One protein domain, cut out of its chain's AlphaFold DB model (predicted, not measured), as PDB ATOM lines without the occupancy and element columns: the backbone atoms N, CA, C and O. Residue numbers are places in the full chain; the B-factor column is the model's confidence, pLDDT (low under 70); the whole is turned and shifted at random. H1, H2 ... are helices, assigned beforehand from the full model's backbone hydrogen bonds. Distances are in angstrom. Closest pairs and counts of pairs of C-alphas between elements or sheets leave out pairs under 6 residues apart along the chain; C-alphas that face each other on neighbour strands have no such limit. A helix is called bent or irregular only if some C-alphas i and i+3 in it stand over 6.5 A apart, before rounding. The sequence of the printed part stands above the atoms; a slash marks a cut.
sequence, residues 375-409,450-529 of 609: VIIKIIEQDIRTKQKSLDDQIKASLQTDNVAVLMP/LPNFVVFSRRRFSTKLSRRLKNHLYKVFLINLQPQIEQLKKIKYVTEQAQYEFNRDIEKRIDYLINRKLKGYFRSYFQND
ATOM      1  N   VAL A 375      97.234  23.625 -39.762       78.50
ATOM      2  CA  VAL A 375      96.891  24.308 -38.499       78.50
ATOM      3  C   VAL A 375      95.397  24.181 -38.181       78.50
ATOM      4  O   VAL A 375      95.058  23.771 -37.075       78.50
ATOM      5  N   ILE A 376      94.504  24.444 -39.143       80.00
ATOM      6  CA  ILE A 376      93.047  24.300 -38.952       80.00
ATOM      7  C   ILE A 376      92.681  22.870 -38.533       80.00
ATOM      8  O   ILE A 376      91.902  22.688 -37.601       80.00
ATOM      9  N   ILE A 377      93.266  21.860 -39.186       80.62
ATOM     10  CA  ILE A 377      93.061  20.451 -38.833       80.62
ATOM     11  C   ILE A 377      93.533  20.191 -37.397       80.62
ATOM     12  O   ILE A 377      92.735  19.717 -36.596       80.62
ATOM     13  N   LYS A 378      94.765  20.576 -37.026       82.62
ATOM     14  CA  LYS A 378      95.274  20.408 -35.649       82.62
ATOM     15  C   LYS A 378      94.363  21.040 -34.589       82.62
ATOM     16  O   LYS A 378      94.135  20.417 -33.558       82.62
ATOM     17  N   ILE A 379      93.825  22.237 -34.845       84.19
ATOM     18  CA  ILE A 379      92.899  22.918 -33.922       84.19
ATOM     19  C   ILE A 379      91.612  22.103 -33.742       84.19
ATOM     20  O   ILE A 379      91.172  21.925 -32.611       84.19
ATOM     21  N   ILE A 380      91.037  21.564 -34.824       84.75
ATOM     22  CA  ILE A 380      89.851  20.691 -34.748       84.75
ATOM     23  C   ILE A 380      90.168  19.425 -33.941       84.75
ATOM     24  O   ILE A 380      89.396  19.057 -33.059       84.75
ATOM     25  N   GLU A 381      91.310  18.779 -34.197       84.94
ATOM     26  CA  GLU A 381      91.714  17.563 -33.477       84.94
ATOM     27  C   GLU A 381      91.917  17.818 -31.971       84.94
ATOM     28  O   GLU A 381      91.503  17.008 -31.139       84.94
ATOM     29  N   GLN A 382      92.501  18.962 -31.606       86.62
ATOM     30  CA  GLN A 382      92.706  19.372 -30.216       86.62
ATOM     31  C   GLN A 382      91.394  19.778 -29.520       86.62
ATOM     32  O   GLN A 382      91.160  19.378 -28.378       86.62
ATOM     33  N   ASP A 383      90.516  20.528 -30.192       84.56
ATOM     34  CA  ASP A 383      89.214  20.928 -29.639       84.56
ATOM     35  C   ASP A 383      88.281  19.710 -29.446       84.56
ATOM     36  O   ASP A 383      87.557  19.658 -28.454       84.56
ATOM     37  N   ILE A 384      88.339  18.686 -30.313       85.44
ATOM     38  CA  ILE A 384      87.621  17.411 -30.095       85.44
ATOM     39  C   ILE A 384      88.168  16.688 -28.858       85.44
ATOM     40  O   ILE A 384      87.400  16.367 -27.954       85.44
ATOM     41  N   ARG A 385      89.490  16.479 -28.767       83.94
ATOM     42  CA  ARG A 385      90.109  15.735 -27.650       83.94
ATOM     43  C   ARG A 385      89.928  16.413 -26.295       83.94
ATOM     44  O   ARG A 385      89.711  15.737 -25.297       83.94
ATOM     45  N   THR A 386      90.003  17.744 -26.243       87.25
ATOM     46  CA  THR A 386      89.737  18.497 -25.003       87.25
ATOM     47  C   THR A 386      88.270  18.418 -24.588       87.25
ATOM     48  O   THR A 386      87.987  18.410 -23.392       87.25
ATOM     49  N   LYS A 387      87.330  18.302 -25.539       84.50
ATOM     50  CA  LYS A 387      85.919  18.045 -25.223       84.50
ATOM     51  C   LYS A 387      85.637  16.610 -24.810       84.50
ATOM     52  O   LYS A 387      84.888  16.454 -23.858       84.50
ATOM     53  N   GLN A 388      86.274  15.611 -25.419       85.06
ATOM     54  CA  GLN A 388      86.223  14.225 -24.937       85.06
ATOM     55  C   GLN A 388      86.685  14.160 -23.476       85.06
ATOM     56  O   GLN A 388      85.864  13.868 -22.617       85.06
ATOM     57  N   LYS A 389      87.906  14.633 -23.170       85.06
ATOM     58  CA  LYS A 389      88.422  14.721 -21.787       85.06
ATOM     59  C   LYS A 389      87.459  15.427 -20.832       85.06
ATOM     60  O   LYS A 389      87.123  14.894 -19.789       85.06
ATOM     61  N   SER A 390      86.947  16.598 -21.217       85.81
ATOM     62  CA  SER A 390      86.012  17.370 -20.388       85.81
ATOM     63  C   SER A 390      84.667  16.673 -20.137       85.81
ATOM     64  O   SER A 390      83.981  17.069 -19.193       85.81
ATOM     65  N   LEU A 391      84.257  15.711 -20.970       83.62
ATOM     66  CA  LEU A 391      83.086  14.866 -20.727       83.62
ATOM     67  C   LEU A 391      83.477  13.616 -19.923       83.62
ATOM     68  O   LEU A 391      82.790  13.310 -18.958       83.62
ATOM     69  N   ASP A 392      84.605  12.972 -20.244       81.38
ATOM     70  CA  ASP A 392      85.170  11.849 -19.480       81.38
ATOM     71  C   ASP A 392      85.373  12.239 -17.997       81.38
ATOM     72  O   ASP A 392      85.042  11.480 -17.090       81.38
ATOM     73  N   ASP A 393      85.851  13.457 -17.725       84.31
ATOM     74  CA  ASP A 393      86.043  13.985 -16.368       84.31
ATOM     75  C   ASP A 393      84.714  14.339 -15.672       84.31
ATOM     76  O   ASP A 393      84.610  14.218 -14.453       84.31
ATOM     77  N   GLN A 394      83.666  14.707 -16.422       82.00
ATOM     78  CA  GLN A 394      82.312  14.849 -15.864       82.00
ATOM     79  C   GLN A 394      81.705  13.489 -15.510       82.00
ATOM     80  O   GLN A 394      81.052  13.392 -14.475       82.00
ATOM     81  N   ILE A 395      81.949  12.459 -16.329       79.44
ATOM     82  CA  ILE A 395      81.537  11.070 -16.071       79.44
ATOM     83  C   ILE A 395      82.207  10.563 -14.790       79.44
ATOM     84  O   ILE A 395      81.515  10.062 -13.906       79.44
ATOM     85  N   LYS A 396      83.527  10.765 -14.645       76.81
ATOM     86  CA  LYS A 396      84.257  10.448 -13.404       76.81
ATOM     87  C   LYS A 396      83.656  11.163 -12.199       76.81
ATOM     88  O   LYS A 396      83.392  10.505 -11.205       76.81
ATOM     89  N   ALA A 397      83.410  12.472 -12.295       80.25
ATOM     90  CA  ALA A 397      82.859  13.242 -11.184       80.25
ATOM     91  C   ALA A 397      81.478  12.726 -10.739       80.25
ATOM     92  O   ALA A 397      81.258  12.592  -9.542       80.25
ATOM     93  N   SER A 398      80.579  12.385 -11.675       74.94
ATOM     94  CA  SER A 398      79.279  11.784 -11.326       74.94
ATOM     95  C   SER A 398      79.396  10.370 -10.754       74.94
ATOM     96  O   SER A 398      78.677  10.029  -9.833       74.94
ATOM     97  N   LEU A 399      80.322   9.545 -11.247       69.81
ATOM     98  CA  LEU A 399      80.468   8.180 -10.730       69.81
ATOM     99  C   LEU A 399      81.207   8.153  -9.378       69.81
ATOM    100  O   LEU A 399      80.948   7.286  -8.550       69.81
ATOM    101  N   GLN A 400      82.064   9.145  -9.110       74.12
ATOM    102  CA  GLN A 400      82.695   9.357  -7.805       74.12
ATOM    103  C   GLN A 400      81.715   9.871  -6.743       74.12
ATOM    104  O   GLN A 400      81.852   9.471  -5.590       74.12
ATOM    105  N   THR A 401      80.723  10.705  -7.094       69.75
ATOM    106  CA  THR A 401      79.656  11.077  -6.139       69.75
ATOM    107  C   THR A 401      78.800   9.882  -5.729       69.75
ATOM    108  O   THR A 401      78.303   9.855  -4.608       69.75
ATOM    109  N   ASP A 402      78.715   8.867  -6.590       61.94
ATOM    110  CA  ASP A 402      77.955   7.638  -6.358       61.94
ATOM    111  C   ASP A 402      78.819   6.532  -5.699       61.94
ATOM    112  O   ASP A 402      78.454   5.359  -5.695       61.94
ATOM    113  N   ASN A 403      79.995   6.890  -5.156       57.25
ATOM    114  CA  ASN A 403      81.003   5.993  -4.563       57.25
ATOM    115  C   ASN A 403      81.549   4.889  -5.496       57.25
ATOM    116  O   ASN A 403      82.213   3.951  -5.042       57.25
ATOM    117  N   VAL A 404      81.352   4.999  -6.813       58.09
ATOM    118  CA  VAL A 404      81.872   4.030  -7.786       58.09
ATOM    119  C   VAL A 404      83.302   4.407  -8.184       58.09
ATOM    120  O   VAL A 404      83.552   5.366  -8.917       58.09
ATOM    121  N   ALA A 405      84.274   3.604  -7.748       47.12
ATOM    122  CA  ALA A 405      85.656   3.703  -8.215       47.12
ATOM    123  C   ALA A 405      85.773   3.189  -9.664       47.12
ATOM    124  O   ALA A 405      85.857   1.984  -9.916       47.12
ATOM    125  N   VAL A 406      85.760   4.114 -10.627       47.47
ATOM    126  CA  VAL A 406      85.778   3.801 -12.063       47.47
ATOM    127  C   VAL A 406      87.196   3.819 -12.621       47.47
ATOM    128  O   VAL A 406      87.795   4.879 -12.819       47.47
ATOM    129  N   LEU A 407      87.694   2.635 -12.973       42.81
ATOM    130  CA  LEU A 407      88.851   2.485 -13.848       42.81
ATOM    131  C   LEU A 407      88.427   2.821 -15.283       42.81
ATOM    132  O   LEU A 407      87.921   1.980 -16.021       42.81
ATOM    133  N   MET A 408      88.599   4.084 -15.672       44.84
ATOM    134  CA  MET A 408      88.502   4.469 -17.079       44.84
ATOM    135  C   MET A 408      89.648   3.826 -17.869       44.84
ATOM    136  O   MET A 408      90.767   3.785 -17.352       44.84
ATOM    137  N   PRO A 409      89.416   3.376 -19.118       43.16
ATOM    138  CA  PRO A 409      90.508   2.941 -19.973       43.16
ATOM    139  C   PRO A 409      91.499   4.096 -20.110       43.16
ATOM    140  O   PRO A 409      91.109   5.220 -20.449       43.16
ATOM    141  N   LEU A 450      88.645  17.584 -43.190       76.94
ATOM    142  CA  LEU A 450      88.099  18.634 -44.049       76.94
ATOM    143  C   LEU A 450      87.690  18.065 -45.419       76.94
ATOM    144  O   LEU A 450      88.488  17.366 -46.047       76.94
ATOM    145  N   PRO A 451      86.505  18.410 -45.954       73.94
ATOM    146  CA  PRO A 451      86.112  18.001 -47.298       73.94
ATOM    147  C   PRO A 451      87.056  18.555 -48.372       73.94
ATOM    148  O   PRO A 451      87.347  19.750 -48.389       73.94
ATOM    149  N   ASN A 452      87.439  17.730 -49.353       70.31
ATOM    150  CA  ASN A 452      88.376  18.125 -50.422       70.31
ATOM    151  C   ASN A 452      87.957  19.408 -51.178       70.31
ATOM    152  O   ASN A 452      88.815  20.125 -51.683       70.31
ATOM    153  N   PHE A 453      86.657  19.744 -51.233       68.00
ATOM    154  CA  PHE A 453      86.190  20.975 -51.886       68.00
ATOM    155  C   PHE A 453      86.740  22.261 -51.251       68.00
ATOM    156  O   PHE A 453      86.789  23.273 -51.945       68.00
ATOM    157  N   VAL A 454      87.153  22.227 -49.977       70.56
ATOM    158  CA  VAL A 454      87.715  23.381 -49.252       70.56
ATOM    159  C   VAL A 454      89.011  23.872 -49.906       70.56
ATOM    160  O   VAL A 454      89.208  25.078 -50.005       70.56
ATOM    161  N   VAL A 455      89.839  22.959 -50.433       66.81
ATOM    162  CA  VAL A 455      91.075  23.291 -51.173       66.81
ATOM    163  C   VAL A 455      90.771  23.949 -52.516       66.81
ATOM    164  O   VAL A 455      91.463  24.863 -52.950       66.81
ATOM    165  N   PHE A 456      89.738  23.470 -53.210       60.31
ATOM    166  CA  PHE A 456      89.433  23.917 -54.572       60.31
ATOM    167  C   PHE A 456      88.634  25.227 -54.598       60.31
ATOM    168  O   PHE A 456      88.626  25.939 -55.605       60.31
ATOM    169  N   SER A 457      87.978  25.583 -53.491       60.22
ATOM    170  CA  SER A 457      87.307  26.866 -53.328       60.22
ATOM    171  C   SER A 457      88.283  27.991 -52.966       60.22
ATOM    172  O   SER A 457      88.393  28.379 -51.807       60.22
ATOM    173  N   ARG A 458      88.929  28.570 -53.987       58.00
ATOM    174  CA  ARG A 458      89.616  29.879 -53.902       58.00
ATOM    175  C   ARG A 458      88.641  30.998 -53.484       58.00
ATOM    176  O   ARG A 458      87.435  30.781 -53.558       58.00
ATOM    177  N   ARG A 459      89.160  32.199 -53.160       51.75
ATOM    178  CA  ARG A 459      88.543  33.527 -52.824       51.75
ATOM    179  C   ARG A 459      87.007  33.749 -52.815       51.75
ATOM    180  O   ARG A 459      86.540  34.614 -52.085       51.75
ATOM    181  N   ARG A 460      86.194  33.062 -53.625       55.41
ATOM    182  CA  ARG A 460      84.717  33.118 -53.635       55.41
ATOM    183  C   ARG A 460      84.096  31.860 -53.008       55.41
ATOM    184  O   ARG A 460      83.472  31.049 -53.694       55.41
ATOM    185  N   PHE A 461      84.206  31.724 -51.688       64.94
ATOM    186  CA  PHE A 461      83.524  30.660 -50.946       64.94
ATOM    187  C   PHE A 461      82.017  30.953 -50.828       64.94
ATOM    188  O   PHE A 461      81.594  31.844 -50.094       64.94
ATOM    189  N   SER A 462      81.180  30.240 -51.592       66.56
ATOM    190  CA  SER A 462      79.731  30.513 -51.616       66.56
ATOM    191  C   SER A 462      79.039  30.196 -50.282       66.56
ATOM    192  O   SER A 462      79.388  29.225 -49.610       66.56
ATOM    193  N   THR A 463      77.974  30.933 -49.951       68.56
ATOM    194  CA  THR A 463      77.138  30.696 -48.753       68.56
ATOM    195  C   THR A 463      76.636  29.250 -48.654       68.56
ATOM    196  O   THR A 463      76.626  28.668 -47.572       68.56
ATOM    197  N   LYS A 464      76.306  28.620 -49.792       71.25
ATOM    198  CA  LYS A 464      75.885  27.209 -49.866       71.25
ATOM    199  C   LYS A 464      77.006  26.228 -49.502       71.25
ATOM    200  O   LYS A 464      76.731  25.230 -48.841       71.25
ATOM    201  N   LEU A 465      78.249  26.496 -49.911       70.12
ATOM    202  CA  LEU A 465      79.415  25.692 -49.511       70.12
ATOM    203  C   LEU A 465      79.784  25.937 -48.044       70.12
ATOM    204  O   LEU A 465      80.101  24.985 -47.342       70.12
ATOM    205  N   SER A 466      79.642  27.174 -47.566       73.56
ATOM    206  CA  SER A 466      79.838  27.526 -46.156       73.56
ATOM    207  C   SER A 466      78.866  26.795 -45.231       73.56
ATOM    208  O   SER A 466      79.300  26.151 -44.280       73.56
ATOM    209  N   ARG A 467      77.569  26.754 -45.572       77.06
ATOM    210  CA  ARG A 467      76.581  25.952 -44.830       77.06
ATOM    211  C   ARG A 467      76.920  24.457 -44.847       77.06
ATOM    212  O   ARG A 467      76.824  23.802 -43.821       77.06
ATOM    213  N   ARG A 468      77.367  23.910 -45.985       78.25
ATOM    214  CA  ARG A 468      77.799  22.500 -46.072       78.25
ATOM    215  C   ARG A 468      79.027  22.207 -45.209       78.25
ATOM    216  O   ARG A 468      79.051  21.175 -44.552       78.25
ATOM    217  N   LEU A 469      80.013  23.105 -45.186       80.88
ATOM    218  CA  LEU A 469      81.190  22.973 -44.327       80.88
ATOM    219  C   LEU A 469      80.816  23.073 -42.842       80.88
ATOM    220  O   LEU A 469      81.288  22.251 -42.065       80.88
ATOM    221  N   LYS A 470      79.925  24.005 -42.463       83.38
ATOM    222  CA  LYS A 470      79.381  24.103 -41.098       83.38
ATOM    223  C   LYS A 470      78.766  22.768 -40.665       83.38
ATOM    224  O   LYS A 470      79.188  22.212 -39.659       83.38
ATOM    225  N   ASN A 471      77.835  22.234 -41.456       83.06
ATOM    226  CA  ASN A 471      77.138  20.983 -41.142       83.06
ATOM    227  C   ASN A 471      78.092  19.775 -41.082       83.06
ATOM    228  O   ASN A 471      77.926  18.918 -40.221       83.06
ATOM    229  N   HIS A 472      79.096  19.710 -41.965       82.88
ATOM    230  CA  HIS A 472      80.123  18.658 -41.937       82.88
ATOM    231  C   HIS A 472      80.966  18.720 -40.661       82.88
ATOM    232  O   HIS A 472      81.132  17.709 -39.988       82.88
ATOM    233  N   LEU A 473      81.469  19.904 -40.297       83.75
ATOM    234  CA  LEU A 473      82.237  20.083 -39.061       83.75
ATOM    235  C   LEU A 473      81.394  19.733 -37.829       83.75
ATOM    236  O   LEU A 473      81.870  19.017 -36.958       83.75
ATOM    237  N   TYR A 474      80.133  20.172 -37.795       86.25
ATOM    238  CA  TYR A 474      79.190  19.865 -36.718       86.25
ATOM    239  C   TYR A 474      78.990  18.349 -36.543       86.25
ATOM    240  O   TYR A 474      79.134  17.836 -35.436       86.25
ATOM    241  N   LYS A 475      78.774  17.616 -37.647       84.06
ATOM    242  CA  LYS A 475      78.723  16.142 -37.666       84.06
ATOM    243  C   LYS A 475      80.007  15.501 -37.131       84.06
ATOM    244  O   LYS A 475      79.922  14.593 -36.316       84.06
ATOM    245  N   VAL A 476      81.184  15.981 -37.546       83.38
ATOM    246  CA  VAL A 476      82.472  15.455 -37.052       83.38
ATOM    247  C   VAL A 476      82.619  15.662 -35.539       83.38
ATOM    248  O   VAL A 476      83.069  14.744 -34.860       83.38
ATOM    249  N   PHE A 477      82.204  16.808 -34.988       84.31
ATOM    250  CA  PHE A 477      82.183  16.994 -33.532       84.31
ATOM    251  C   PHE A 477      81.226  16.006 -32.849       84.31
ATOM    252  O   PHE A 477      81.652  15.315 -31.929       84.31
ATOM    253  N   LEU A 478      79.980  15.878 -33.321       84.88
ATOM    254  CA  LEU A 478      79.003  14.968 -32.710       84.88
ATOM    255  C   LEU A 478      79.450  13.500 -32.742       84.88
ATOM    256  O   LEU A 478      79.483  12.873 -31.694       84.88
ATOM    257  N   ILE A 479      79.889  12.971 -33.889       83.06
ATOM    258  CA  ILE A 479      80.293  11.555 -34.036       83.06
ATOM    259  C   ILE A 479      81.415  11.154 -33.060       83.06
ATOM    260  O   ILE A 479      81.489  10.000 -32.641       83.06
ATOM    261  N   ASN A 480      82.291  12.092 -32.686       82.94
ATOM    262  CA  ASN A 480      83.394  11.832 -31.756       82.94
ATOM    263  C   ASN A 480      83.040  12.098 -30.282       82.94
ATOM    264  O   ASN A 480      83.815  11.702 -29.417       82.94
ATOM    265  N   LEU A 481      81.910  12.756 -29.996       84.06
ATOM    266  CA  LEU A 481      81.417  13.037 -28.637       84.06
ATOM    267  C   LEU A 481      80.197  12.175 -28.257       84.06
ATOM    268  O   LEU A 481      79.869  12.072 -27.079       84.06
ATOM    269  N   GLN A 482      79.546  11.547 -29.242       82.38
ATOM    270  CA  GLN A 482      78.381  10.671 -29.106       82.38
ATOM    271  C   GLN A 482      78.487   9.676 -27.929       82.38
ATOM    272  O   GLN A 482      77.585   9.707 -27.093       82.38
ATOM    273  N   PRO A 483      79.551   8.850 -27.783       77.19
ATOM    274  CA  PRO A 483      79.585   7.847 -26.716       77.19
ATOM    275  C   PRO A 483      79.626   8.473 -25.314       77.19
ATOM    276  O   PRO A 483      78.893   8.027 -24.433       77.19
ATOM    277  N   GLN A 484      80.392   9.554 -25.109       80.12
ATOM    278  CA  GLN A 484      80.386  10.281 -23.834       80.12
ATOM    279  C   GLN A 484      79.036  10.952 -23.541       80.12
ATOM    280  O   GLN A 484      78.590  10.988 -22.396       80.12
ATOM    281  N   ILE A 485      78.380  11.505 -24.567       81.81
ATOM    282  CA  ILE A 485      77.067  12.153 -24.435       81.81
ATOM    283  C   ILE A 485      76.004  11.130 -24.024       81.81
ATOM    284  O   ILE A 485      75.190  11.416 -23.148       81.81
ATOM    285  N   GLU A 486      76.013   9.939 -24.624       80.06
ATOM    286  CA  GLU A 486      75.099   8.850 -24.270       80.06
ATOM    287  C   GLU A 486      75.347   8.324 -22.852       80.06
ATOM    288  O   GLU A 486      74.389   8.094 -22.117       80.06
ATOM    289  N   GLN A 487      76.608   8.204 -22.424       76.62
ATOM    290  CA  GLN A 487      76.952   7.846 -21.042       76.62
ATOM    291  C   GLN A 487      76.470   8.905 -20.035       76.62
ATOM    292  O   GLN A 487      75.813   8.560 -19.057       76.62
ATOM    293  N   LEU A 488      76.694  10.199 -20.293       76.38
ATOM    294  CA  LEU A 488      76.231  11.275 -19.403       76.38
ATOM    295  C   LEU A 488      74.703  11.391 -19.324       76.38
ATOM    296  O   LEU A 488      74.181  11.735 -18.263       76.38
ATOM    297  N   LYS A 489      73.978  11.078 -20.406       79.94
ATOM    298  CA  LYS A 489      72.509  10.976 -20.378       79.94
ATOM    299  C   LYS A 489      72.017   9.825 -19.502       79.94
ATOM    300  O   LYS A 489      71.016   9.992 -18.821       79.94
ATOM    301  N   LYS A 490      72.728   8.694 -19.492       71.19
ATOM    302  CA  LYS A 490      72.398   7.535 -18.645       71.19
ATOM    303  C   LYS A 490      72.706   7.773 -17.164       71.19
ATOM    304  O   LYS A 490      71.932   7.336 -16.329       71.19
ATOM    305  N   ILE A 491      73.816   8.448 -16.855       71.94
ATOM    306  CA  ILE A 491      74.296   8.620 -15.472       71.94
ATOM    307  C   ILE A 491      73.678   9.855 -14.800       71.94
ATOM    308  O   ILE A 491      73.169   9.770 -13.692       71.94
ATOM    309  N   LYS A 492      73.744  11.023 -15.451       73.06
ATOM    310  CA  LYS A 492      73.528  12.322 -14.785       73.06
ATOM    311  C   LYS A 492      72.269  13.056 -15.237       73.06
ATOM    312  O   LYS A 492      71.622  13.728 -14.441       73.06
ATOM    313  N   TYR A 493      71.941  12.977 -16.523       76.50
ATOM    314  CA  TYR A 493      70.840  13.737 -17.116       76.50
ATOM    315  C   TYR A 493      69.637  12.826 -17.377       76.50
ATOM    316  O   TYR A 493      69.272  12.585 -18.524       76.50
ATOM    317  N   VAL A 494      69.028  12.308 -16.307       71.69
ATOM    318  CA  VAL A 494      67.877  11.392 -16.402       71.69
ATOM    319  C   VAL A 494      66.613  12.130 -16.874       71.69
ATOM    320  O   VAL A 494      65.921  11.658 -17.769       71.69
ATOM    321  N   THR A 495      66.344  13.327 -16.342       82.88
ATOM    322  CA  THR A 495      65.155  14.133 -16.673       82.88
ATOM    323  C   THR A 495      65.239  14.774 -18.063       82.88
ATOM    324  O   THR A 495      66.246  15.400 -18.400       82.88
ATOM    325  N   GLU A 496      64.148  14.736 -18.836       80.25
ATOM    326  CA  GLU A 496      64.069  15.303 -20.198       80.25
ATOM    327  C   GLU A 496      64.495  16.779 -20.283       80.25
ATOM    328  O   GLU A 496      65.243  17.165 -21.182       80.25
ATOM    329  N   GLN A 497      64.076  17.606 -19.316       81.75
ATOM    330  CA  GLN A 497      64.457  19.022 -19.243       81.75
ATOM    331  C   GLN A 497      65.980  19.189 -19.104       81.75
ATOM    332  O   GLN A 497      66.598  19.958 -19.842       81.75
ATOM    333  N   ALA A 498      66.601  18.400 -18.225       79.31
ATOM    334  CA  ALA A 498      68.039  18.430 -17.990       79.31
ATOM    335  C   ALA A 498      68.827  17.906 -19.209       79.31
ATOM    336  O   ALA A 498      69.879  18.450 -19.552       79.31
ATOM    337  N   GLN A 499      68.291  16.912 -19.934       81.94
ATOM    338  CA  GLN A 499      68.845  16.485 -21.225       81.94
ATOM    339  C   GLN A 499      68.761  17.587 -22.281       81.94
ATOM    340  O   GLN A 499      69.724  17.790 -23.024       81.94
ATOM    341  N   TYR A 500      67.633  18.296 -22.374       85.88
ATOM    342  CA  TYR A 500      67.449  19.387 -23.330       85.88
ATOM    343  C   TYR A 500      68.441  20.530 -23.082       85.88
ATOM    344  O   TYR A 500      69.103  20.977 -24.020       85.88
ATOM    345  N   GLU A 501      68.616  20.951 -21.828       86.25
ATOM    346  CA  GLU A 501      69.599  21.975 -21.457       86.25
ATOM    347  C   GLU A 501      71.038  21.539 -21.748       86.25
ATOM    348  O   GLU A 501      71.788  22.285 -22.387       86.25
ATOM    349  N   PHE A 502      71.408  20.310 -21.372       85.25
ATOM    350  CA  PHE A 502      72.729  19.740 -21.648       85.25
ATOM    351  C   PHE A 502      73.032  19.665 -23.151       85.25
ATOM    352  O   PHE A 502      74.094  20.117 -23.592       85.25
ATOM    353  N   ASN A 503      72.085  19.161 -23.954       85.00
ATOM    354  CA  ASN A 503      72.208  19.139 -25.412       85.00
ATOM    355  C   ASN A 503      72.408  20.570 -25.934       85.00
ATOM    356  O   ASN A 503      73.412  20.840 -26.589       85.00
ATOM    357  N   ARG A 504      71.514  21.504 -25.579       88.12
ATOM    358  CA  ARG A 504      71.544  22.912 -26.013       88.12
ATOM    359  C   ARG A 504      72.874  23.599 -25.683       88.12
ATOM    360  O   ARG A 504      73.354  24.418 -26.468       88.12
ATOM    361  N   ASP A 505      73.496  23.273 -24.555       87.19
ATOM    362  CA  ASP A 505      74.806  23.807 -24.177       87.19
ATOM    363  C   ASP A 505      75.970  23.189 -24.961       87.19
ATOM    364  O   ASP A 505      76.909  23.908 -25.323       87.19
ATOM    365  N   ILE A 506      75.899  21.903 -25.310       85.88
ATOM    366  CA  ILE A 506      76.818  21.288 -26.280       85.88
ATOM    367  C   ILE A 506      76.664  21.958 -27.650       85.88
ATOM    368  O   ILE A 506      77.673  22.365 -28.235       85.88
ATOM    369  N   GLU A 507      75.431  22.153 -28.130       87.31
ATOM    370  CA  GLU A 507      75.154  22.810 -29.411       87.31
ATOM    371  C   GLU A 507      75.759  24.217 -29.454       87.31
ATOM    372  O   GLU A 507      76.584  24.498 -30.326       87.31
ATOM    373  N   LYS A 508      75.448  25.074 -28.464       87.94
ATOM    374  CA  LYS A 508      76.028  26.427 -28.320       87.94
ATOM    375  C   LYS A 508      77.558  26.401 -28.362       87.94
ATOM    376  O   LYS A 508      78.172  27.252 -29.009       87.94
ATOM    377  N   ARG A 509      78.192  25.446 -27.668       84.69
ATOM    378  CA  ARG A 509      79.659  25.322 -27.585       84.69
ATOM    379  C   ARG A 509      80.266  24.912 -28.928       84.69
ATOM    380  O   ARG A 509      81.234  25.542 -29.358       84.69
ATOM    381  N   ILE A 510      79.694  23.924 -29.619       86.38
ATOM    382  CA  ILE A 510      80.132  23.530 -30.970       86.38
ATOM    383  C   ILE A 510      79.924  24.699 -31.946       86.38
ATOM    384  O   ILE A 510      80.822  25.023 -32.728       86.38
ATOM    385  N   ASP A 511      78.790  25.398 -31.861       86.69
ATOM    386  CA  ASP A 511      78.497  26.521 -32.749       86.69
ATOM    387  C   ASP A 511      79.414  27.728 -32.503       86.69
ATOM    388  O   ASP A 511      79.845  28.383 -33.457       86.69
ATOM    389  N   TYR A 512      79.801  27.994 -31.256       87.56
ATOM    390  CA  TYR A 512      80.826  28.986 -30.925       87.56
ATOM    391  C   TYR A 512      82.182  28.630 -31.558       87.56
ATOM    392  O   TYR A 512      82.802  29.474 -32.214       87.56
ATOM    393  N   LEU A 513      82.632  27.375 -31.423       83.94
ATOM    394  CA  LEU A 513      83.899  26.911 -32.000       83.94
ATOM    395  C   LEU A 513      83.908  27.050 -33.528       83.94
ATOM    396  O   LEU A 513      84.845  27.622 -34.091       83.94
ATOM    397  N   ILE A 514      82.848  26.602 -34.207       84.38
ATOM    398  CA  ILE A 514      82.764  26.668 -35.670       84.38
ATOM    399  C   ILE A 514      82.633  28.121 -36.153       84.38
ATOM    400  O   ILE A 514      83.373  28.542 -37.046       84.38
ATOM    401  N   ASN A 515      81.722  28.914 -35.574       82.94
ATOM    402  CA  ASN A 515      81.385  30.239 -36.105       82.94
ATOM    403  C   ASN A 515      82.323  31.367 -35.656       82.94
ATOM    404  O   ASN A 515      82.417  32.360 -36.381       82.94
ATOM    405  N   ARG A 516      83.001  31.249 -34.504       81.38
ATOM    406  CA  ARG A 516      83.914  32.284 -33.982       81.38
ATOM    407  C   ARG A 516      85.382  31.903 -34.165       81.38
ATOM    408  O   ARG A 516      86.137  32.698 -34.714       81.38
ATOM    409  N   LYS A 517      85.766  30.683 -33.768       80.75
ATOM    410  CA  LYS A 517      87.153  30.186 -33.828       80.75
ATOM    411  C   LYS A 517      87.525  29.789 -35.267       80.75
ATOM    412  O   LYS A 517      88.286  30.487 -35.934       80.75
ATOM    413  N   LEU A 518      86.920  28.724 -35.802       82.50
ATOM    414  CA  LEU A 518      87.295  28.150 -37.105       82.50
ATOM    415  C   LEU A 518      86.986  29.086 -38.285       82.50
ATOM    416  O   LEU A 518      87.790  29.203 -39.209       82.50
ATOM    417  N   LYS A 519      85.859  29.810 -38.249       80.75
ATOM    418  CA  LYS A 519      85.478  30.787 -39.287       80.75
ATOM    419  C   LYS A 519      86.519  31.895 -39.489       80.75
ATOM    420  O   LYS A 519      86.650  32.375 -40.613       80.75
ATOM    421  N   GLY A 520      87.252  32.289 -38.443       78.69
ATOM    422  CA  GLY A 520      88.360  33.246 -38.540       78.69
ATOM    423  C   GLY A 520      89.514  32.693 -39.378       78.69
ATOM    424  O   GLY A 520      89.909  33.308 -40.369       78.69
ATOM    425  N   TYR A 521      89.973  31.480 -39.060       80.00
ATOM    426  CA  TYR A 521      91.021  30.800 -39.826       80.00
ATOM    427  C   TYR A 521      90.599  30.502 -41.271       80.00
ATOM    428  O   TYR A 521      91.382  30.732 -42.188       80.00
ATOM    429  N   PHE A 522      89.352  30.075 -41.511       77.56
ATOM    430  CA  PHE A 522      88.843  29.893 -42.876       77.56
ATOM    431  C   PHE A 522      88.764  31.211 -43.658       77.56
ATOM    432  O   PHE A 522      89.098  31.226 -44.840       77.56
ATOM    433  N   ARG A 523      88.362  32.328 -43.031       75.31
ATOM    434  CA  ARG A 523      88.394  33.656 -43.673       75.31
ATOM    435  C   ARG A 523      89.818  34.040 -44.070       75.31
ATOM    436  O   ARG A 523      90.026  34.357 -45.235       75.31
ATOM    437  N   SER A 524      90.769  33.919 -43.142       74.81
ATOM    438  CA  SER A 524      92.196  34.159 -43.395       74.81
ATOM    439  C   SER A 524      92.716  33.292 -44.550       74.81
ATOM    440  O   SER A 524      93.282  33.823 -45.499       74.81
ATOM    441  N   TYR A 525      92.413  31.990 -44.555       74.06
ATOM    442  CA  TYR A 525      92.775  31.070 -45.639       74.06
ATOM    443  C   TYR A 525      92.200  31.492 -47.005       74.06
ATOM    444  O   TYR A 525      92.933  31.600 -47.987       74.06
ATOM    445  N   PHE A 526      90.900  31.799 -47.083       71.00
ATOM    446  CA  PHE A 526      90.266  32.206 -48.346       71.00
ATOM    447  C   PHE A 526      90.655  33.620 -48.814       71.00
ATOM    448  O   PHE A 526      90.511  33.917 -50.003       71.00
ATOM    449  N   GLN A 527      91.123  34.488 -47.912       66.94
ATOM    450  CA  GLN A 527      91.637  35.824 -48.227       66.94
ATOM    451  C   GLN A 527      93.096  35.765 -48.696       66.94
ATOM    452  O   GLN A 527      93.411  36.314 -49.748       66.94
ATOM    453  N   ASN A 528      93.952  35.041 -47.969       60.09
ATOM    454  CA  ASN A 528      95.402  35.003 -48.174       60.09
ATOM    455  C   ASN A 528      95.860  34.130 -49.349       60.09
ATOM    456  O   ASN A 528      97.038  34.172 -49.696       60.09
ATOM    457  N   ASP A 529      94.966  33.379 -50.005       55.56
ATOM    458  CA  ASP A 529      95.299  32.602 -51.208       55.56
ATOM    459  C   ASP A 529      95.462  33.516 -52.449       55.56
ATOM    460  O   ASP A 529      94.681  33.534 -53.411       55.56
TER     461      ASP A 529
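This is residues 375 to 409 and 450 to 529 of the 609 residues of an uncharacterized protein of Candida tropicalis (strain ATCC MYA-3404 / T1) (UniProt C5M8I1). Helix H1 runs alongside arm H3b of bent H3, while arm H3a crosses long H4; small H2 sits at one end. The printed part has 115 residues, 93 of them in four named helices, H1, H2, H3 and H4 in order along the chain, with no named strand; the class is all helix. The whole is loose, radius of gyration of the C-alphas 17.3 A, spanning 56 by 29 by 20 A.

Start at H1, residues 375 to 401. H2, residues 453 to 456, is near H3a, residues 463 to 480, and H4, residues 496 to 528. By hydrogen bonds H3, residues 463 to 491, is one helix, but bent: C-alphas 480 and 483 are 7.5 A apart. H3b, residues 483 to 491, touches residues 388 to 399 of H1 alone, at a shallow tilt of 21 degrees; closest are C-alphas 391 and 484, 6.2 A. Residues 470 to 477 of H3a alone touch residues 510 to 514 of H4, at a steep tilt of 51 degrees; closest are C-alphas 474 and 510, 6.9 A. Every O i to N i+4 pair is within hydrogen-bond range in H3b, 22 of 23 in H1, 13 of 14 in H3a, 25 of 29 in H4; H2 is too short.

Find C-alpha 375 at (96.891, 24.308, -38.499); H1 runs 39.0 A. H4 runs 46.4 A to C-alpha 528 at (95.402, 35.003, -48.174).

Residues 410 to 449 are not printed; C-alphas 409 and 450 are 28.8 A apart. Of the printed residues, 23 have a pLDDT under 70, among them residues 401 to 409 and 455 to 463.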